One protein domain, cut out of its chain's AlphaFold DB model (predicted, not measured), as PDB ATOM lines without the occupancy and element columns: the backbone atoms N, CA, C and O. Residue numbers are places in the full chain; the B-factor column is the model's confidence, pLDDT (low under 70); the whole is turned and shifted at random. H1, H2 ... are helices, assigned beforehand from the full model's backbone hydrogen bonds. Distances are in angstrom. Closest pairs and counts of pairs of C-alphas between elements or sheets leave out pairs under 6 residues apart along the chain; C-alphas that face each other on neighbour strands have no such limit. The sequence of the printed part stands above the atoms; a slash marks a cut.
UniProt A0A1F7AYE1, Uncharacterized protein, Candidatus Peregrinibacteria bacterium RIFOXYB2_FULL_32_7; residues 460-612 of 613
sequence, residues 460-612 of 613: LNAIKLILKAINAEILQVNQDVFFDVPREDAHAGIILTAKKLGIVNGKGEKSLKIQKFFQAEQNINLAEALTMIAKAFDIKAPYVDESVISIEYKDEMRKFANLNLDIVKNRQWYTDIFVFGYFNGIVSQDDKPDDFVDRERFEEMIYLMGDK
ATOM      1  N   LEU A 460     303.138 324.566 305.052       96.88
ATOM      2  CA  LEU A 460     302.857 325.445 303.920       96.88
ATOM      3  C   LEU A 460     301.953 324.763 302.884       96.88
ATOM      4  O   LEU A 460     300.944 325.340 302.475       96.88
ATOM      5  N   ASN A 461     302.286 323.538 302.485       96.19
ATOM      6  CA  ASN A 461     301.521 322.781 301.498       96.19
ATOM      7  C   ASN A 461     300.133 322.408 302.031       96.19
ATOM      8  O   ASN A 461     299.153 322.517 301.296       96.19
ATOM      9  N   ALA A 462     300.024 322.089 303.322       97.25
ATOM     10  CA  ALA A 462     298.739 321.867 303.980       97.25
ATOM     11  C   ALA A 462     297.813 323.092 303.881       97.25
ATOM     12  O   ALA A 462     296.644 322.961 303.525       97.25
ATOM     13  N   ILE A 463     298.332 324.302 304.128       97.75
ATOM     14  CA  ILE A 463     297.545 325.535 303.971       97.75
ATOM     15  C   ILE A 463     297.152 325.770 302.513       97.75
ATOM     16  O   ILE A 463     296.012 326.152 302.267       97.75
ATOM     17  N   LYS A 464     298.054 325.550 301.549       96.44
ATOM     18  CA  LYS A 464     297.730 325.709 300.120       96.44
ATOM     19  C   LYS A 464     296.538 324.836 299.721       96.44
ATOM     20  O   LYS A 464     295.619 325.335 299.077       96.44
ATOM     21  N   LEU A 465     296.528 323.568 300.144       95.75
ATOM     22  CA  LEU A 465     295.425 322.641 299.869       95.75
ATOM     23  C   LEU A 465     294.127 323.076 300.556       95.75
ATOM     24  O   LEU A 465     293.087 323.107 299.906       95.75
ATOM     25  N   ILE A 466     294.192 323.497 301.824       96.88
ATOM     26  CA  ILE A 466     293.020 324.004 302.549       96.88
ATOM     27  C   ILE A 466     292.441 325.254 301.872       96.88
ATOM     28  O   ILE A 466     291.248 325.286 301.595       96.88
ATOM     29  N   LEU A 467     293.258 326.277 301.593       96.06
ATOM     30  CA  LEU A 467     292.787 327.533 300.993       96.06
ATOM     31  C   LEU A 467     292.195 327.309 299.600       96.06
ATOM     32  O   LEU A 467     291.205 327.948 299.257       96.06
ATOM     33  N   LYS A 468     292.767 326.377 298.828       93.38
ATOM     34  CA  LYS A 468     292.199 325.944 297.550       93.38
ATOM     35  C   LYS A 468     290.835 325.279 297.743       93.38
ATOM     36  O   LYS A 468     289.905 325.615 297.019       93.38
ATOM     37  N   ALA A 469     290.704 324.379 298.720       90.25
ATOM     38  CA  ALA A 469     289.452 323.675 298.998       90.25
ATOM     39  C   ALA A 469     288.310 324.623 299.405       90.25
ATOM     40  O   ALA A 469     287.173 324.406 299.003       90.25
ATOM     41  N   ILE A 470     288.613 325.702 300.137       91.88
ATOM     42  CA  ILE A 470     287.621 326.718 300.538       91.88
ATOM     43  C   ILE A 470     287.545 327.920 299.579       91.88
ATOM     44  O   ILE A 470     286.898 328.914 299.901       91.88
ATOM     45  N   ASN A 471     288.229 327.859 298.430       92.31
ATOM     46  CA  ASN A 471     288.303 328.930 297.431       92.31
ATOM     47  C   ASN A 471     288.630 330.321 298.026       92.31
ATOM     48  O   ASN A 471     287.973 331.321 297.725       92.31
ATOM     49  N   ALA A 472     289.618 330.386 298.923       89.12
ATOM     50  CA  ALA A 472     289.982 331.620 299.615       89.12
ATOM     51  C   ALA A 472     290.821 332.562 298.737       89.12
ATOM     52  O   ALA A 472     291.827 332.163 298.150       89.12
ATOM     53  N   GLU A 473     290.459 333.847 298.736       93.12
ATOM     54  CA  GLU A 473     291.243 334.907 298.099       93.12
ATOM     55  C   GLU A 473     292.550 335.164 298.867       93.12
ATOM     56  O   GLU A 473     292.550 335.366 300.087       93.12
ATOM     57  N   ILE A 474     293.679 335.169 298.153       96.56
ATOM     58  CA  ILE A 474     295.001 335.368 298.755       96.56
ATOM     59  C   ILE A 474     295.256 336.858 299.012       96.56
ATOM     60  O   ILE A 474     295.286 337.678 298.097       96.56
ATOM     61  N   LEU A 475     295.499 337.202 300.276       93.75
ATOM     62  CA  LEU A 475     295.741 338.572 300.719       93.75
ATOM     63  C   LEU A 475     297.134 339.089 300.333       93.75
ATOM     64  O   LEU A 475     298.141 338.388 300.448       93.75
ATOM     65  N   GLN A 476     297.196 340.377 299.993       94.69
ATOM     66  CA  GLN A 476     298.445 341.125 299.836       94.69
ATOM     67  C   GLN A 476     299.099 341.405 301.196       94.69
ATOM     68  O   GLN A 476     298.421 341.698 302.185       94.69
ATOM     69  N   VAL A 477     300.432 341.354 301.247       93.56
ATOM     70  CA  VAL A 477     301.195 341.482 302.496       93.56
ATOM     71  C   VAL A 477     301.878 342.838 302.584       93.56
ATOM     72  O   VAL A 477     302.637 343.227 301.704       93.56
ATOM     73  N   ASN A 478     301.641 343.554 303.682       93.06
ATOM     74  CA  ASN A 478     302.273 344.845 303.971       93.06
ATOM     75  C   ASN A 478     303.092 344.858 305.276       93.06
ATOM     76  O   ASN A 478     303.681 345.882 305.623       93.06
ATOM     77  N   GLN A 479     303.143 343.734 305.994       92.00
ATOM     78  CA  GLN A 479     303.851 343.564 307.263       92.00
ATOM     79  C   GLN A 479     304.247 342.101 307.464       92.00
ATOM     80  O   GLN A 479     303.604 341.210 306.906       92.00
ATOM     81  N   ASP A 480     305.258 341.858 308.292       92.56
ATOM     82  CA  ASP A 480     305.699 340.500 308.614       92.56
ATOM     83  C   ASP A 480     304.560 339.693 309.246       92.56
ATOM     84  O   ASP A 480     303.811 340.177 310.107       92.56
ATOM     85  N   VAL A 481     304.405 338.446 308.800       93.00
ATOM     86  CA  VAL A 481     303.271 337.603 309.197       93.00
ATOM     87  C   VAL A 481     303.606 336.833 310.470       93.00
ATOM     88  O   VAL A 481     302.806 336.796 311.415       93.00
ATOM     89  N   PHE A 482     304.798 336.249 310.502       94.50
ATOM     90  CA  PHE A 482     305.413 335.542 311.623       94.50
ATOM     91  C   PHE A 482     306.899 335.913 311.669       94.50
ATOM     92  O   PHE A 482     307.411 336.492 310.717       94.50
ATOM     93  N   PHE A 483     307.596 335.595 312.762       93.81
ATOM     94  CA  PHE A 483     309.013 335.959 312.907       93.81
ATOM     95  C   PHE A 483     309.896 335.379 311.789       93.81
ATOM     96  O   PHE A 483     310.842 336.010 311.337       93.81
ATOM     97  N   ASP A 484     309.572 334.166 311.350       95.31
ATOM     98  CA  ASP A 484     310.228 333.415 310.280       95.31
ATOM     99  C   ASP A 484     309.526 333.553 308.921       95.31
ATOM    100  O   ASP A 484     309.857 332.823 307.994       95.31
ATOM    101  N   VAL A 485     308.558 334.467 308.800       95.81
ATOM    102  CA  VAL A 485     307.829 334.751 307.554       95.81
ATOM    103  C   VAL A 485     307.784 336.273 307.364       95.81
ATOM    104  O   VAL A 485     306.770 336.908 307.707       95.81
ATOM    105  N   PRO A 486     308.890 336.879 306.886       95.69
ATOM    106  CA  PRO A 486     308.932 338.305 306.585       95.69
ATOM    107  C   PRO A 486     307.965 338.637 305.445       95.69
ATOM    108  O   PRO A 486     307.580 337.767 304.663       95.69
ATOM    109  N   ARG A 487     307.555 339.901 305.328       95.69
ATOM    110  CA  ARG A 487     306.608 340.326 304.280       95.69
ATOM    111  C   ARG A 487     307.100 340.077 302.849       95.69
ATOM    112  O   ARG A 487     306.275 340.010 301.946       95.69
ATOM    113  N   GLU A 488     308.414 339.977 302.648       96.12
ATOM    114  CA  GLU A 488     309.040 339.678 301.357       96.12
ATOM    115  C   GLU A 488     309.074 338.173 301.023       96.12
ATOM    116  O   GLU A 488     309.494 337.808 299.926       96.12
ATOM    117  N   ASP A 489     308.655 337.293 301.940       96.25
ATOM    118  CA  ASP A 489     308.567 335.853 301.683       96.25
ATOM    119  C   ASP A 489     307.529 335.563 300.584       96.25
ATOM    120  O   ASP A 489     306.402 336.066 300.621       96.25
ATOM    121  N   ALA A 490     307.896 334.722 299.610       95.75
ATOM    122  CA  ALA A 490     307.052 334.391 298.458       95.75
ATOM    123  C   ALA A 490     305.703 333.754 298.848       95.75
ATOM    124  O   ALA A 490     304.756 333.746 298.062       95.75
ATOM    125  N   HIS A 491     305.591 333.226 300.066       96.94
ATOM    126  CA  HIS A 491     304.391 332.596 300.603       96.94
ATOM    127  C   HIS A 491     303.716 333.417 301.705       96.94
ATOM    128  O   HIS A 491     302.711 332.971 302.270       96.94
ATOM    129  N   ALA A 492     304.199 334.631 301.988       96.19
ATOM    130  CA  ALA A 492     303.646 335.477 303.035       96.19
ATOM    131  C   ALA A 492     302.137 335.729 302.841       96.19
ATOM    132  O   ALA A 492     301.393 335.711 303.819       96.19
ATOM    133  N   GLY A 493     301.660 335.906 301.600       95.44
ATOM    134  CA  GLY A 493     300.238 336.158 301.308       95.44
ATOM    135  C   GLY A 493     299.336 334.979 301.666       95.44
ATOM    136  O   GLY A 493     298.321 335.135 302.348       95.44
ATOM    137  N   ILE A 494     299.760 333.770 301.297       97.06
ATOM    138  CA  ILE A 494     299.081 332.506 301.622       97.06
ATOM    139  C   ILE A 494     299.018 332.324 303.145       97.06
ATOM    140  O   ILE A 494     297.955 332.073 303.718       97.06
ATOM    141  N   ILE A 495     300.150 332.520 303.824       97.69
ATOM    142  CA  ILE A 495     300.263 332.339 305.276       97.69
ATOM    143  C   ILE A 495     299.459 333.415 306.031       97.69
ATOM    144  O   ILE A 495     298.804 333.107 307.033       97.69
ATOM    145  N   LEU A 496     299.450 334.663 305.549       96.44
ATOM    146  CA  LEU A 496     298.648 335.753 306.112       96.44
ATOM    147  C   LEU A 496     297.154 335.454 305.999       96.44
ATOM    148  O   LEU A 496     296.426 335.643 306.975       96.44
ATOM    149  N   THR A 497     296.718 334.959 304.842       96.56
ATOM    150  CA  THR A 497     295.326 334.570 304.582       96.56
ATOM    151  C   THR A 497     294.878 333.504 305.577       96.56
ATOM    152  O   THR A 497     293.925 333.710 306.327       96.56
ATOM    153  N   ALA A 498     295.639 332.417 305.709       97.44
ATOM    154  CA  ALA A 498     295.319 331.345 306.647       97.44
ATOM    155  C   ALA A 498     295.346 331.780 308.118       97.44
ATOM    156  O   ALA A 498     294.528 331.334 308.923       97.44
ATOM    157  N   LYS A 499     296.258 332.688 308.486       96.75
ATOM    158  CA  LYS A 499     296.288 333.293 309.823       96.75
ATOM    159  C   LYS A 499     295.040 334.140 310.087       96.75
ATOM    160  O   LYS A 499     294.495 334.088 311.186       96.75
ATOM    161  N   LYS A 500     294.585 334.926 309.103       96.06
ATOM    162  CA  LYS A 500     293.380 335.766 309.210       96.06
ATOM    163  C   LYS A 500     292.100 334.940 309.313       96.06
ATOM    164  O   LYS A 500     291.222 335.323 310.076       96.06
ATOM    165  N   LEU A 501     292.055 333.794 308.636       95.12
ATOM    166  CA  LEU A 501     290.984 332.802 308.752       95.12
ATOM    167  C   LEU A 501     291.075 331.951 310.033       95.12
ATOM    168  O   LEU A 501     290.239 331.091 310.269       95.12
ATOM    169  N   GLY A 502     292.097 332.151 310.874       96.44
ATOM    170  CA  GLY A 502     292.269 331.411 312.128       96.44
ATOM    171  C   GLY A 502     292.765 329.968 311.971       96.44
ATOM    172  O   GLY A 502     293.009 329.309 312.987       96.44
ATOM    173  N   ILE A 503     292.990 329.498 310.738       97.00
ATOM    174  CA  ILE A 503     293.475 328.148 310.401       97.00
ATOM    175  C   ILE A 503     294.794 327.866 311.132       97.00
ATOM    176  O   ILE A 503     294.971 326.806 311.736       97.00
ATOM    177  N   VAL A 504     295.700 328.854 311.179       96.50
ATOM    178  CA  VAL A 504     297.000 328.749 311.863       96.50
ATOM    179  C   VAL A 504     297.268 329.903 312.825       96.50
ATOM    180  O   VAL A 504     296.982 331.060 312.542       96.50
ATOM    181  N   ASN A 505     297.887 329.591 313.971       90.00
ATOM    182  CA  ASN A 505     298.130 330.559 315.048       90.00
ATOM    183  C   ASN A 505     299.608 330.764 315.421       90.00
ATOM    184  O   ASN A 505     299.863 331.536 316.346       90.00
ATOM    185  N   GLY A 506     300.556 330.125 314.723       87.88
ATOM    186  CA  GLY A 506     301.998 330.125 315.029       87.88
ATOM    187  C   GLY A 506     302.372 329.406 316.338       87.88
ATOM    188  O   GLY A 506     301.563 329.324 317.266       87.88
ATOM    189  N   LYS A 507     303.603 328.895 316.421       87.31
ATOM    190  CA  LYS A 507     304.211 328.234 317.590       87.31
ATOM    191  C   LYS A 507     305.032 329.241 318.421       87.31
ATOM    192  O   LYS A 507     305.615 330.174 317.868       87.31
ATOM    193  N   GLY A 508     305.054 329.068 319.748       82.56
ATOM    194  CA  GLY A 508     305.801 329.909 320.703       82.56
ATOM    195  C   GLY A 508     304.990 330.331 321.940       82.56
ATOM    196  O   GLY A 508     303.758 330.393 321.892       82.56
ATOM    197  N   GLU A 509     305.673 330.607 323.058       71.81
ATOM    198  CA  GLU A 509     305.036 331.052 324.304       71.81
ATOM    199  C   GLU A 509     304.378 332.433 324.170       71.81
ATOM    200  O   GLU A 509     304.877 333.334 323.500       71.81
ATOM    201  N   LYS A 510     303.264 332.632 324.886       60.94
ATOM    202  CA  LYS A 510     302.577 333.931 325.005       60.94
ATOM    203  C   LYS A 510     303.345 334.953 325.869       60.94
ATOM    204  O   LYS A 510     302.846 336.065 326.055       60.94
ATOM    205  N   SER A 511     304.506 334.605 326.434       60.12
ATOM    206  CA  SER A 511     305.229 335.468 327.371       60.12
ATOM    207  C   SER A 511     305.949 336.611 326.625       60.12
ATOM    208  O   SER A 511     306.986 336.455 325.999       60.12
ATOM    209  N   LEU A 512     305.312 337.787 326.660       52.44
ATOM    210  CA  LEU A 512     305.859 339.130 326.423       52.44
ATOM    211  C   LEU A 512     306.755 339.320 325.173       52.44
ATOM    212  O   LEU A 512     307.969 339.163 325.206       52.44
ATOM    213  N   LYS A 513     306.140 339.856 324.107       59.81
ATOM    214  CA  LYS A 513     306.766 340.507 322.929       59.81
ATOM    215  C   LYS A 513     307.515 339.629 321.917       59.81
ATOM    216  O   LYS A 513     307.944 340.170 320.901       59.81
ATOM    217  N   ILE A 514     307.638 338.321 322.120       62.12
ATOM    218  CA  ILE A 514     308.255 337.444 321.116       62.12
ATOM    219  C   ILE A 514     307.226 337.142 320.013       62.12
ATOM    220  O   ILE A 514     306.119 336.674 320.284       62.12
ATOM    221  N   GLN A 515     307.568 337.465 318.764       74.88
ATOM    222  CA  GLN A 515     306.768 337.104 317.592       74.88
ATOM    223  C   GLN A 515     306.731 335.571 317.447       74.88
ATOM    224  O   GLN A 515     307.734 334.896 317.659       74.88
ATOM    225  N   LYS A 516     305.567 335.008 317.107       90.50
ATOM    226  CA  LYS A 516     305.410 333.558 316.907       90.50
ATOM    227  C   LYS A 516     306.098 333.096 315.621       90.50
ATOM    228  O   LYS A 516     306.179 333.872 314.672       90.50
ATOM    229  N   PHE A 517     306.491 331.825 315.582       93.88
ATOM    230  CA  PHE A 517     307.066 331.161 314.408       93.88
ATOM    231  C   PHE A 517     306.000 330.349 313.665       93.88
ATOM    232  O   PHE A 517     305.131 329.746 314.298       93.88
ATOM    233  N   PHE A 518     306.048 330.311 312.339       95.75
ATOM    234  CA  PHE A 518     305.163 329.496 311.515       95.75
ATOM    235  C   PHE A 518     305.746 328.119 311.198       95.75
ATOM    236  O   PHE A 518     305.005 327.144 311.258       95.75
ATOM    237  N   GLN A 519     307.048 328.045 310.915       96.25
ATOM    238  CA  GLN A 519     307.801 326.850 310.528       96.25
ATOM    239  C   GLN A 519     307.265 326.192 309.245       96.25
ATOM    240  O   GLN A 519     306.845 325.040 309.269       96.25
ATOM    241  N   ALA A 520     307.277 326.925 308.123       96.19
ATOM    242  CA  ALA A 520     306.664 326.521 306.845       96.19
ATOM    243  C   ALA A 520     307.015 325.093 306.381       96.19
ATOM    244  O   ALA A 520     306.126 324.345 305.976       96.19
ATOM    245  N   GLU A 521     308.284 324.706 306.523       96.06
ATOM    246  CA  GLU A 521     308.815 323.409 306.082       96.06
ATOM    247  C   GLU A 521     308.631 322.270 307.097       96.06
ATOM    248  O   GLU A 521     309.037 321.138 306.850       96.06
ATOM    249  N   GLN A 522     308.032 322.533 308.260       95.94
ATOM    250  CA  GLN A 522     307.783 321.487 309.246       95.94
ATOM    251  C   GLN A 522     306.624 320.591 308.794       95.94
ATOM    252  O   GLN A 522     305.538 321.090 308.502       95.94
ATOM    253  N   ASN A 523     306.833 319.273 308.815       97.38
ATOM    254  CA  ASN A 523     305.763 318.291 308.624       97.38
ATOM    255  C   ASN A 523     304.702 318.425 309.719       97.38
ATOM    256  O   ASN A 523     305.048 318.545 310.901       97.38
ATOM    257  N   ILE A 524     303.429 318.393 309.334       97.06
ATOM    258  CA  ILE A 524     302.326 318.405 310.299       97.06
ATOM    259  C   ILE A 524     302.020 316.995 310.786       97.06
ATOM    260  O   ILE A 524     302.098 316.026 310.028       97.06
ATOM    261  N   ASN A 525     301.658 316.897 312.060       97.00
ATOM    262  CA  ASN A 525     301.086 315.677 312.608       97.00
ATOM    263  C   ASN A 525     299.560 315.649 312.433       97.00
ATOM    264  O   ASN A 525     298.939 316.647 312.054       97.00
ATOM    265  N   LEU A 526     298.956 314.501 312.718       95.75
ATOM    266  CA  LEU A 526     297.535 314.246 312.522       95.75
ATOM    267  C   LEU A 526     296.639 315.185 313.341       95.75
ATOM    268  O   LEU A 526     295.624 315.670 312.841       95.75
ATOM    269  N   ALA A 527     297.036 315.518 314.572       95.25
ATOM    270  CA  ALA A 527     296.329 316.496 315.401       95.25
ATOM    271  C   ALA A 527     296.342 317.914 314.806       95.25
ATOM    272  O   ALA A 527     295.316 318.606 314.806       95.25
ATOM    273  N   GLU A 528     297.495 318.363 314.298       96.50
ATOM    274  CA  GLU A 528     297.619 319.639 313.589       96.50
ATOM    275  C   GLU A 528     296.783 319.640 312.310       96.50
ATOM    276  O   GLU A 528     296.041 320.599 312.093       96.50
ATOM    277  N   ALA A 529     296.825 318.558 311.528       97.56
ATOM    278  CA  ALA A 529     296.034 318.403 310.313       97.56
ATOM    279  C   ALA A 529     294.527 318.531 310.577       97.56
ATOM    280  O   ALA A 529     293.884 319.423 310.022       97.56
ATOM    281  N   LEU A 530     293.986 317.716 311.491       96.50
ATOM    282  CA  LEU A 530     292.570 317.754 311.879       96.50
ATOM    283  C   LEU A 530     292.143 319.147 312.336       96.50
ATOM    284  O   LEU A 530     291.094 319.643 311.939       96.50
ATOM    285  N   THR A 531     292.966 319.806 313.152       95.94
ATOM    286  CA  THR A 531     292.632 321.133 313.678       95.94
ATOM    287  C   THR A 531     292.648 322.205 312.594       95.94
ATOM    288  O   THR A 531     291.816 323.111 312.618       95.94
ATOM    289  N   MET A 532     293.606 322.147 311.666       97.44
ATOM    290  CA  MET A 532     293.680 323.095 310.556       97.44
ATOM    291  C   MET A 532     292.456 322.965 309.649       97.44
ATOM    292  O   MET A 532     291.832 323.981 309.345       97.44
ATOM    293  N   ILE A 533     292.085 321.736 309.280       97.00
ATOM    294  CA  ILE A 533     290.915 321.465 308.434       97.00
ATOM    295  C   ILE A 533     289.640 321.896 309.168       97.00
ATOM    296  O   ILE A 533     288.897 322.726 308.656       97.00
ATOM    297  N   ALA A 534     289.444 321.458 310.412       95.69
ATOM    298  CA  ALA A 534     288.267 321.811 311.202       95.69
ATOM    299  C   ALA A 534     288.039 323.323 311.306       95.69
ATOM    300  O   ALA A 534     286.919 323.793 311.148       95.69
ATOM    301  N   LYS A 535     289.100 324.109 311.519       95.50
ATOM    302  CA  LYS A 535     288.985 325.571 311.575       95.50
ATOM    303  C   LYS A 535     288.672 326.212 310.233       95.50
ATOM    304  O   LYS A 535     287.951 327.200 310.208       95.50
ATOM    305  N   ALA A 536     289.233 325.690 309.145       95.50
ATOM    306  CA  ALA A 536     288.955 326.207 307.807       95.50
ATOM    307  C   ALA A 536     287.477 326.055 307.426       95.50
ATOM    308  O   ALA A 536     286.928 326.891 306.720       95.50
ATOM    309  N   PHE A 537     286.862 325.007 307.954       93.00
ATOM    310  CA  PHE A 537     285.494 324.592 307.706       93.00
ATOM    311  C   PHE A 537     284.519 324.995 308.841       93.00
ATOM    312  O   PHE A 537     283.382 324.546 308.867       93.00
ATOM    313  N   ASP A 538     284.959 325.829 309.797       93.94
ATOM    314  CA  ASP A 538     284.202 326.245 310.999       93.94
ATOM    315  C   ASP A 538     283.547 325.083 311.785       93.94
ATOM    316  O   ASP A 538     282.503 325.222 312.427       93.94
ATOM    317  N   ILE A 539     284.187 323.908 311.779       90.38
ATOM    318  CA  ILE A 539     283.738 322.731 312.522       90.38
ATOM    319  C   ILE A 539     284.010 322.954 314.007       90.38
ATOM    320  O   ILE A 539     285.148 322.909 314.490       90.38
ATOM    321  N   LYS A 540     282.930 323.137 314.766       89.19
ATOM    322  CA  LYS A 540     282.964 323.153 316.229       89.19
ATOM    323  C   LYS A 540     282.853 321.722 316.728       89.19
ATOM    324  O   LYS A 540     281.754 321.179 316.806       89.19
ATOM    325  N   ALA A 541     283.990 321.119 317.080       81.81
ATOM    326  CA  ALA A 541     283.978 319.844 317.789       81.81
ATOM    327  C   ALA A 541     283.087 319.996 319.038       81.81
ATOM    328  O   ALA A 541     283.294 320.950 319.802       81.81
ATOM    329  N   PRO A 542     282.069 319.134 319.225       75.06
ATOM    330  CA  PRO A 542     281.171 319.250 320.362       75.06
ATOM    331  C   PRO A 542     282.009 319.213 321.632       75.06
ATOM    332  O   PRO A 542     282.867 318.344 321.793       75.06
ATOM    333  N   TYR A 543     281.793 320.184 322.520       74.44
ATOM    334  CA  TYR A 543     282.447 320.158 323.816       74.44
ATOM    335  C   TYR A 543     281.958 318.915 324.554       74.44
ATOM    336  O   TYR A 543     280.798 318.811 324.946       74.44
ATOM    337  N   VAL A 544     282.854 317.950 324.681       64.94
ATOM    338  CA  VAL A 544     282.608 316.682 325.353       64.94
ATOM    339  C   VAL A 544     282.569 316.969 326.862       64.94
ATOM    340  O   VAL A 544     283.617 317.075 327.500       64.94
ATOM    341  N   ASP A 545     281.368 317.195 327.408       65.00
ATOM    342  CA  ASP A 545     281.119 317.356 328.848       65.00
ATOM    343  C   ASP A 545     280.874 315.984 329.493       65.00
ATOM    344  O   ASP A 545     279.887 315.312 329.192       65.00
ATOM    345  N   GLU A 546     281.755 315.560 330.403       60.38
ATOM    346  CA  GLU A 546     281.681 314.249 331.066       60.38
ATOM    347  C   GLU A 546     280.374 313.966 331.806       60.38
ATOM    348  O   GLU A 546     280.070 312.790 332.046       60.38
ATOM    349  N   SER A 547     279.639 315.012 332.195       58.50
ATOM    350  CA  SER A 547     278.364 314.885 332.900       58.50
ATOM    351  C   SER A 547     277.205 314.485 331.981       58.50
ATOM    352  O   SER A 547     276.205 313.960 332.465       58.50
ATOM    353  N   VAL A 548     277.357 314.671 330.665       54.16
ATOM    354  CA  VAL A 548     276.302 314.447 329.655       54.16
ATOM    355  C   VAL A 548     276.558 313.184 328.822       54.16
ATOM    356  O   VAL A 548     275.684 312.690 328.113       54.16
ATOM    357  N   ILE A 549     277.758 312.619 328.916       62.00
ATOM    358  CA  ILE A 549     278.184 311.474 328.114       62.00
ATOM    359  C   ILE A 549     277.673 310.163 328.716       62.00
ATOM    360  O   ILE A 549     277.980 309.838 329.867       62.00
ATOM    361  N   SER A 550     276.960 309.371 327.910       66.88
ATOM    362  CA  SER A 550     276.528 308.023 328.289       66.88
ATOM    363  C   SER A 550     277.724 307.121 328.628       66.88
ATOM    364  O   SER A 550     278.821 307.267 328.088       66.88
ATOM    365  N   ILE A 551     277.519 306.150 329.520       68.44
ATOM    366  CA  ILE A 551     278.559 305.180 329.913       68.44
ATOM    367  C   ILE A 551     279.150 304.469 328.682       68.44
ATOM    368  O   ILE A 551     280.364 304.308 328.595       68.44
ATOM    369  N   GLU A 552     278.315 304.148 327.692       69.25
ATOM    370  CA  GLU A 552     278.721 303.521 326.425       69.25
ATOM    371  C   GLU A 552     279.747 304.362 325.653       69.25
ATOM    372  O   GLU A 552     280.734 303.836 325.142       69.25
ATOM    373  N   TYR A 553     279.571 305.683 325.624       69.69
ATOM    374  CA  TYR A 553     280.490 306.586 324.934       69.69
ATOM    375  C   TYR A 553     281.822 306.732 325.687       69.69
ATOM    376  O   TYR A 553     282.874 306.857 325.061       69.69
ATOM    377  N   LYS A 554     281.821 306.635 327.026       69.25
ATOM    378  CA  LYS A 554     283.070 306.572 327.810       69.25
ATOM    379  C   LYS A 554     283.860 305.297 327.509       69.25
ATOM    380  O   LYS A 554     285.086 305.351 327.437       69.25
ATOM    381  N   ASP A 555     283.183 304.171 327.312       75.06
ATOM    382  CA  ASP A 555     283.843 302.900 327.005       75.06
ATOM    383  C   ASP A 555     284.373 302.836 325.563       75.06
ATOM    384  O   ASP A 555     285.458 302.300 325.341       75.06
ATOM    385  N   GLU A 556     283.690 303.460 324.599       73.38
ATOM    386  CA  GLU A 556     284.227 303.704 323.250       73.38
ATOM    387  C   GLU A 556     285.500 304.563 323.304       73.38
ATOM    388  O   GLU A 556     286.519 304.212 322.712       73.38
ATOM    389  N   MET A 557     285.494 305.643 324.092       70.00
ATOM    390  CA  MET A 557     286.658 306.522 324.244       70.00
ATOM    391  C   MET A 557     287.864 305.847 324.909       70.00
ATOM    392  O   MET A 557     289.008 306.167 324.592       70.00
ATOM    393  N   ARG A 558     287.646 304.874 325.799       71.19
ATOM    394  CA  ARG A 558     288.738 304.099 326.416       71.19
ATOM    395  C   ARG A 558     289.505 303.225 325.424       71.19
ATOM    396  O   ARG A 558     290.608 302.792 325.748       71.19
ATOM    397  N   LYS A 559     288.966 302.980 324.222       69.75
ATOM    398  CA  LYS A 559     289.668 302.239 323.160       69.75
ATOM    399  C   LYS A 559     290.875 303.012 322.617       69.75
ATOM    400  O   LYS A 559     291.799 302.397 322.090       69.75
ATOM    401  N   PHE A 560     290.936 304.328 322.826       69.44
ATOM    402  CA  PHE A 560     292.117 305.132 322.520       69.44
ATOM    403  C   PHE A 560     293.176 304.995 323.608       69.44
ATOM    404  O   PHE A 560     293.347 305.881 324.444       69.44
ATOM    405  N   ALA A 561     293.956 303.917 323.559       57.75
ATOM    406  CA  ALA A 561     295.065 303.698 324.493       57.75
ATOM    407  C   ALA A 561     296.101 304.849 324.510       57.75
ATOM    408  O   ALA A 561     296.884 304.956 325.452       57.75
ATOM    409  N   ASN A 562     296.094 305.712 323.484       66.94
ATOM    410  CA  ASN A 562     297.055 306.798 323.295       66.94
ATOM    411  C   ASN A 562     296.500 308.204 323.600       66.94
ATOM    412  O   ASN A 562     297.276 309.158 323.588       66.94
ATOM    413  N   LEU A 563     295.198 308.365 323.875       69.31
ATOM    414  CA  LEU A 563     294.638 309.655 324.294       69.31
ATOM    415  C   LEU A 563     294.606 309.724 325.820       69.31
ATOM    416  O   LEU A 563     293.952 308.919 326.480       69.31
ATOM    417  N   ASN A 564     295.297 310.709 326.398       65.00
ATOM    418  CA  ASN A 564     295.164 310.981 327.824       65.00
ATOM    419  C   ASN A 564     293.832 311.704 328.076       65.00
ATOM    420  O   ASN A 564     293.717 312.910 327.852       65.00
ATOM    421  N   LEU A 565     292.834 310.939 328.515       66.38
ATOM    422  CA  LEU A 565     291.490 311.419 328.819       66.38
ATOM    423  C   LEU A 565     291.325 311.862 330.285       66.38
ATOM    424  O   LEU A 565     290.196 312.026 330.717       66.38
ATOM    425  N   ASP A 566     292.387 312.079 331.076       59.91
ATOM    426  CA  ASP A 566     292.237 312.678 332.417       59.91
ATOM    427  C   ASP A 566     292.003 314.206 332.301       59.91
ATOM    428  O   ASP A 566     292.929 315.027 332.246       59.91
ATOM    429  N   ILE A 567     290.719 314.589 332.238       57.09
ATOM    430  CA  ILE A 567     290.209 315.848 331.649       57.09
ATOM    431  C   ILE A 567     290.508 317.122 332.464       57.09
ATOM    432  O   ILE A 567     290.469 318.224 331.920       57.09
ATOM    433  N   VAL A 568     290.879 317.038 333.744       54.19
ATOM    434  CA  VAL A 568     290.893 318.245 334.605       54.19
ATOM    435  C   VAL A 568     292.248 318.966 334.662       54.19
ATOM    436  O   VAL A 568     292.289 320.153 334.984       54.19
ATOM    437  N   LYS A 569     293.372 318.308 334.341       55.09
ATOM    438  CA  LYS A 569     294.700 318.955 334.453       55.09
ATOM    439  C   LYS A 569     295.599 318.884 333.224       55.09
ATOM    440  O   LYS A 569     296.487 319.722 333.136       55.09
ATOM    441  N   ASN A 570     295.354 317.981 332.270       62.44
ATOM    442  CA  ASN A 570     296.247 317.774 331.122       62.44
ATOM    443  C   ASN A 570     295.511 317.544 329.785       62.44
ATOM    444  O   ASN A 570     296.072 316.896 328.901       62.44
ATOM    445  N   ARG A 571     294.279 318.058 329.611       71.31
ATOM    446  CA  ARG A 571     293.551 317.940 328.330       71.31
ATOM    447  C   ARG A 571     294.408 318.530 327.210       71.31
ATOM    448  O   ARG A 571     294.745 319.717 327.231       71.31
ATOM    449  N   GLN A 572     294.795 317.690 326.257       84.69
ATOM    450  CA  GLN A 572     295.578 318.129 325.113       84.69
ATOM    451  C   GLN A 572     294.698 318.997 324.210       84.69
ATOM    452  O   GLN A 572     293.491 318.798 324.096       84.69
ATOM    453  N   TRP A 573     295.304 319.988 323.560       88.69
ATOM    454  CA  TRP A 573     294.586 320.999 322.775       88.69
ATOM    455  C   TRP A 573     293.819 320.430 321.567       88.69
ATOM    456  O   TRP A 573     293.014 321.145 320.976       88.69
ATOM    457  N   TYR A 574     294.073 319.171 321.204       89.69
ATOM    458  CA  TYR A 574     293.486 318.472 320.064       89.69
ATOM    459  C   TYR A 574     292.472 317.384 320.441       89.69
ATOM    460  O   TYR A 574     291.909 316.771 319.539       89.69
ATOM    461  N   THR A 575     292.240 317.097 321.729       88.44
ATOM    462  CA  THR A 575     291.418 315.943 322.145       88.44
ATOM    463  C   THR A 575     290.035 315.958 321.488       88.44
ATOM    464  O   THR A 575     289.620 314.961 320.910       88.44
ATOM    465  N   ASP A 576     289.363 317.107 321.498       86.94
ATOM    466  CA  ASP A 576     287.967 317.219 321.053       86.94
ATOM    467  C   ASP A 576     287.837 316.998 319.551       86.94
ATOM    468  O   ASP A 576     286.935 316.300 319.090       86.94
ATOM    469  N   ILE A 577     288.779 317.547 318.780       91.38
ATOM    470  CA  ILE A 577     288.754 317.387 317.331       91.38
ATOM    471  C   ILE A 577     289.200 315.993 316.894       91.38
ATOM    472  O   ILE A 577     288.708 315.481 315.895       91.38
ATOM    473  N   PHE A 578     290.086 315.347 317.655       91.06
ATOM    474  CA  PHE A 578     290.508 313.978 317.376       91.06
ATOM    475  C   PHE A 578     289.360 312.987 317.583       91.06
ATOM    476  O   PHE A 578     289.088 312.146 316.730       91.06
ATOM    477  N   VAL A 579     288.623 313.159 318.682       86.75
ATOM    478  CA  VAL A 579     287.393 312.417 318.974       86.75
ATOM    479  C   VAL A 579     286.352 312.627 317.877       86.75
ATOM    480  O   VAL A 579     285.781 311.660 317.376       86.75
ATOM    481  N   PHE A 580     286.119 313.882 317.483       89.06
ATOM    482  CA  PHE A 580     285.226 314.196 316.372       89.06
ATOM    483  C   PHE A 580     285.660 313.481 315.086       89.06
ATOM    484  O   PHE A 580     284.827 312.877 314.411       89.06
ATOM    485  N   GLY A 581     286.960 313.504 314.777       90.81
ATOM    486  CA  GLY A 581     287.536 312.816 313.628       90.81
ATOM    487  C   GLY A 581     287.208 311.324 313.619       90.81
ATOM    488  O   GLY A 581     286.806 310.793 312.586       90.81
ATOM    489  N   TYR A 582     287.310 310.656 314.766       89.06
ATOM    490  CA  TYR A 582     287.019 309.228 314.865       89.06
ATOM    491  C   TYR A 582     285.556 308.887 314.614       89.06
ATOM    492  O   TYR A 582     285.250 308.033 313.784       89.06
ATOM    493  N   PHE A 583     284.641 309.576 315.300       85.19
ATOM    494  CA  PHE A 583     283.210 309.298 315.160       85.19
ATOM    495  C   PHE A 583     282.686 309.574 313.746       85.19
ATOM    496  O   PHE A 583     281.643 309.050 313.366       85.19
ATOM    497  N   ASN A 584     283.425 310.359 312.962       86.19
ATOM    498  CA  ASN A 584     283.120 310.647 311.566       86.19
ATOM    499  C   ASN A 584     283.940 309.809 310.570       86.19
ATOM    500  O   ASN A 584     283.838 310.045 309.369       86.19
ATOM    501  N   GLY A 585     284.733 308.838 311.039       91.06
ATOM    502  CA  GLY A 585     285.528 307.951 310.186       91.06
ATOM    503  C   GLY A 585     286.711 308.628 309.485       91.06
ATOM    504  O   GLY A 585     287.226 308.085 308.517       91.06
ATOM    505  N   ILE A 586     287.135 309.805 309.954       93.19
ATOM    506  CA  ILE A 586     288.276 310.563 309.407       93.19
ATOM    507  C   ILE A 586     289.599 310.020 309.968       93.19
ATOM    508  O   ILE A 586     290.634 310.023 309.301       93.19
ATOM    509  N   VAL A 587     289.564 309.547 311.215       93.81
ATOM    510  CA  VAL A 587     290.663 308.814 311.848       93.81
ATOM    511  C   VAL A 587     290.148 307.508 312.438       93.81
ATOM    512  O   VAL A 587     288.970 307.366 312.757       93.81
ATOM    513  N   SER A 588     291.038 306.541 312.569       91.94
ATOM    514  CA  SER A 588     290.784 305.228 313.144       91.94
ATOM    515  C   SER A 588     291.271 305.158 314.593       91.94
ATOM    516  O   SER A 588     291.919 306.067 315.107       91.94
ATOM    517  N   GLN A 589     290.969 304.050 315.266       86.31
ATOM    518  CA  GLN A 589     291.469 303.777 316.619       86.31
ATOM    519  C   GLN A 589     292.992 303.550 316.672       86.31
ATOM    520  O   GLN A 589     293.590 303.680 317.739       86.31
ATOM    521  N   ASP A 590     293.602 303.186 315.538       89.31
ATOM    522  CA  ASP A 590     295.030 302.867 315.443       89.31
ATOM    523  C   ASP A 590     295.886 304.113 315.162       89.31
ATOM    524  O   ASP A 590     297.095 304.102 315.405       89.31
ATOM    525  N   ASP A 591     295.253 305.196 314.703       92.44
ATOM    526  CA  ASP A 591     295.902 306.466 314.395       92.44
ATOM    527  C   ASP A 591     296.346 307.194 315.673       92.44
ATOM    528  O   ASP A 591     295.605 307.282 316.661       92.44
ATOM    529  N   LYS A 592     297.554 307.772 315.658       92.12
ATOM    530  CA  LYS A 592     298.070 308.560 316.785       92.12
ATOM    531  C   LYS A 592     298.082 310.049 316.450       92.12
ATOM    532  O   LYS A 592     298.492 310.433 315.357       92.12
ATOM    533  N   PRO A 593     297.738 310.926 317.410       92.12
ATOM    534  CA  PRO A 593     297.786 312.379 317.221       92.12
ATOM    535  C   PRO A 593     299.125 312.925 316.700       92.12
ATOM    536  O   PRO A 593     299.141 313.931 315.989       92.12
ATOM    537  N   ASP A 594     300.231 312.266 317.053       93.75
ATOM    538  CA  ASP A 594     301.592 312.669 316.696       93.75
ATOM    539  C   ASP A 594     302.114 312.040 315.392       93.75
ATOM    540  O   ASP A 594     303.217 312.386 314.965       93.75
ATOM    541  N   ASP A 595     301.345 311.160 314.742       94.50
ATOM    542  CA  ASP A 595     301.731 310.580 313.452       94.50
ATOM    543  C   ASP A 595     301.768 311.674 312.378       94.50
ATOM    544  O   ASP A 595     300.897 312.544 312.327       94.50
ATOM    545  N   PHE A 596     302.792 311.654 311.521       97.00
ATOM    546  CA  PHE A 596     302.852 312.560 310.375       97.00
ATOM    547  C   PHE A 596     301.812 312.166 309.329       97.00
ATOM    548  O   PHE A 596     301.562 310.982 309.115       97.00
ATOM    549  N   VAL A 597     301.242 313.167 308.664       96.00
ATOM    550  CA  VAL A 597     300.247 312.955 307.608       96.00
ATOM    551  C   VAL A 597     300.932 313.098 306.257       96.00
ATOM    552  O   VAL A 597     301.623 314.090 306.016       96.00
ATOM    553  N   ASP A 598     300.769 312.115 305.378       96.69
ATOM    554  CA  ASP A 598     301.147 312.263 303.975       96.69
ATOM    555  C   ASP A 598     300.103 313.074 303.196       96.69
ATOM    556  O   ASP A 598     299.029 313.424 303.691       96.69
ATOM    557  N   ARG A 599     300.451 313.454 301.971       94.19
ATOM    558  CA  ARG A 599     299.582 314.291 301.145       94.19
ATOM    559  C   ARG A 599     298.238 313.626 300.822       94.19
ATOM    560  O   ARG A 599     297.219 314.306 300.905       94.19
ATOM    561  N   GLU A 600     298.244 312.352 300.439       94.56
ATOM    562  CA  GLU A 600     297.037 311.628 300.019       94.56
ATOM    563  C   GLU A 600     296.044 311.537 301.177       94.56
ATOM    564  O   GLU A 600     294.887 311.939 301.042       94.56
ATOM    565  N   ARG A 601     296.531 311.147 302.360       96.12
ATOM    566  CA  ARG A 601     295.740 311.114 303.589       96.12
ATOM    567  C   ARG A 601     295.203 312.498 303.950       96.12
ATOM    568  O   ARG A 601     294.061 312.617 304.385       96.12
ATOM    569  N   PHE A 602     295.988 313.560 303.777       97.06
ATOM    570  CA  PHE A 602     295.533 314.920 304.076       97.06
ATOM    571  C   PHE A 602     294.429 315.406 303.120       97.06
ATOM    572  O   PHE A 602     293.470 316.037 303.564       97.06
ATOM    573  N   GLU A 603     294.535 315.102 301.822       94.44
ATOM    574  CA  GLU A 603     293.494 315.397 300.828       94.44
ATOM    575  C   GLU A 603     292.209 314.593 301.110       94.44
ATOM    576  O   GLU A 603     291.115 315.162 301.077       94.44
ATOM    577  N   GLU A 604     292.333 313.316 301.490       94.25
ATOM    578  CA  GLU A 604     291.211 312.485 301.951       94.25
ATOM    579  C   GLU A 604     290.528 313.101 303.182       94.25
ATOM    580  O   GLU A 604     289.304 313.231 303.214       94.25
ATOM    581  N   MET A 605     291.298 313.561 304.174       96.81
ATOM    582  CA  MET A 605     290.749 314.227 305.360       96.81
ATOM    583  C   MET A 605     289.993 315.517 305.016       96.81
ATOM    584  O   MET A 605     288.947 315.773 305.614       96.81
ATOM    585  N   ILE A 606     290.491 316.326 304.069       95.38
ATOM    586  CA  ILE A 606     289.781 317.523 303.584       95.38
ATOM    587  C   ILE A 606     288.449 317.123 302.952       95.38
ATOM    588  O   ILE A 606     287.429 317.730 303.268       95.38
ATOM    589  N   TYR A 607     288.449 316.104 302.090       91.50
ATOM    590  CA  TYR A 607     287.238 315.622 301.429       91.50
ATOM    591  C   TYR A 607     286.209 315.103 302.440       91.50
ATOM    592  O   TYR A 607     285.056 315.530 302.423       91.50
ATOM    593  N   LEU A 608     286.636 314.240 303.367       89.62
ATOM    594  CA  LEU A 608     285.763 313.661 304.387       89.62
ATOM    595  C   LEU A 608     285.211 314.714 305.348       89.62
ATOM    596  O   LEU A 608     284.056 314.609 305.738       89.62
ATOM    597  N   MET A 609     285.999 315.719 305.743       89.00
ATOM    598  CA  MET A 609     285.495 316.813 306.585       89.00
ATOM    599  C   MET A 609     284.589 317.774 305.814       89.00
ATOM    600  O   MET A 609     283.611 318.248 306.383       89.00
ATOM    601  N   GLY A 610     284.892 318.038 304.541       77.81
ATOM    602  CA  GLY A 610     284.076 318.887 303.678       77.81
ATOM    603  C   GLY A 610     282.691 318.302 303.393       77.81
ATOM    604  O   GLY A 610     281.732 319.053 303.368       77.81
ATOM    605  N   ASP A 611     282.566 316.977 303.254       75.38
ATOM    606  CA  ASP A 611     281.279 316.281 303.038       75.38
ATOM    607  C   ASP A 611     280.380 316.237 304.295       75.38
ATOM    608  O   ASP A 611     279.209 315.874 304.220       75.38
ATOM    609  N   LYS A 612     280.919 316.578 305.477       73.75
ATOM    610  CA  LYS A 612     280.160 316.633 306.744       73.75
ATOM    611  C   LYS A 612     279.536 318.001 307.025       73.75
ATOM    612  O   LYS A 612     278.888 318.149 308.063       73.75
TER     613      LYS A 612
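AT A GLANCE: This is residues 460 to 612 of the 613 residues of an uncharacterized protein of Candidatus Peregrinibacteria bacterium RIFOXYB2_FULL_32_7 (UniProt A0A1F7AYE1). With little regular structure, the model has a small bundle of three touching, crossed helices, H1, H3 and H6, with H2 packed on H1, H5 on H3, and long loops between. Residues 547 to 553, partly in H4, stick out. The 153 printed residues include six named helices, H1 to H6, and no named strand: all helix, with 58 residues in them. It is compact, radius of gyration of the C-alphas 16.8 A, spanning 54 by 37 by 24 A.

IN THESE COORDINATES: H1, residues 460 to 469, begins at C-alpha 460 (302.857, 325.445, 303.920). H2 is 492 to 500, H3 526 to 536 (15.5 A), H4 551 to 557, H5 575 to 583. H6, 599 to 610 (16.4 A), ends at C-alpha 610 (284.076, 318.887, 303.678).

HOW THE PARTS SIT: H1 touches H2, closest C-alphas Ile 463 and Ala 498, 6.8 A. H3 touches H6 at Ile 533 and Ile 606, 6.4 A, a steep tilt of 42 degrees. Each helix has every O i to N i+4 pair within hydrogen-bond range.

THE WHOLE: The printed part has no cut; its five links are long. Residues 510 to 514, 544 to 554 and 559 to 570 are under 70.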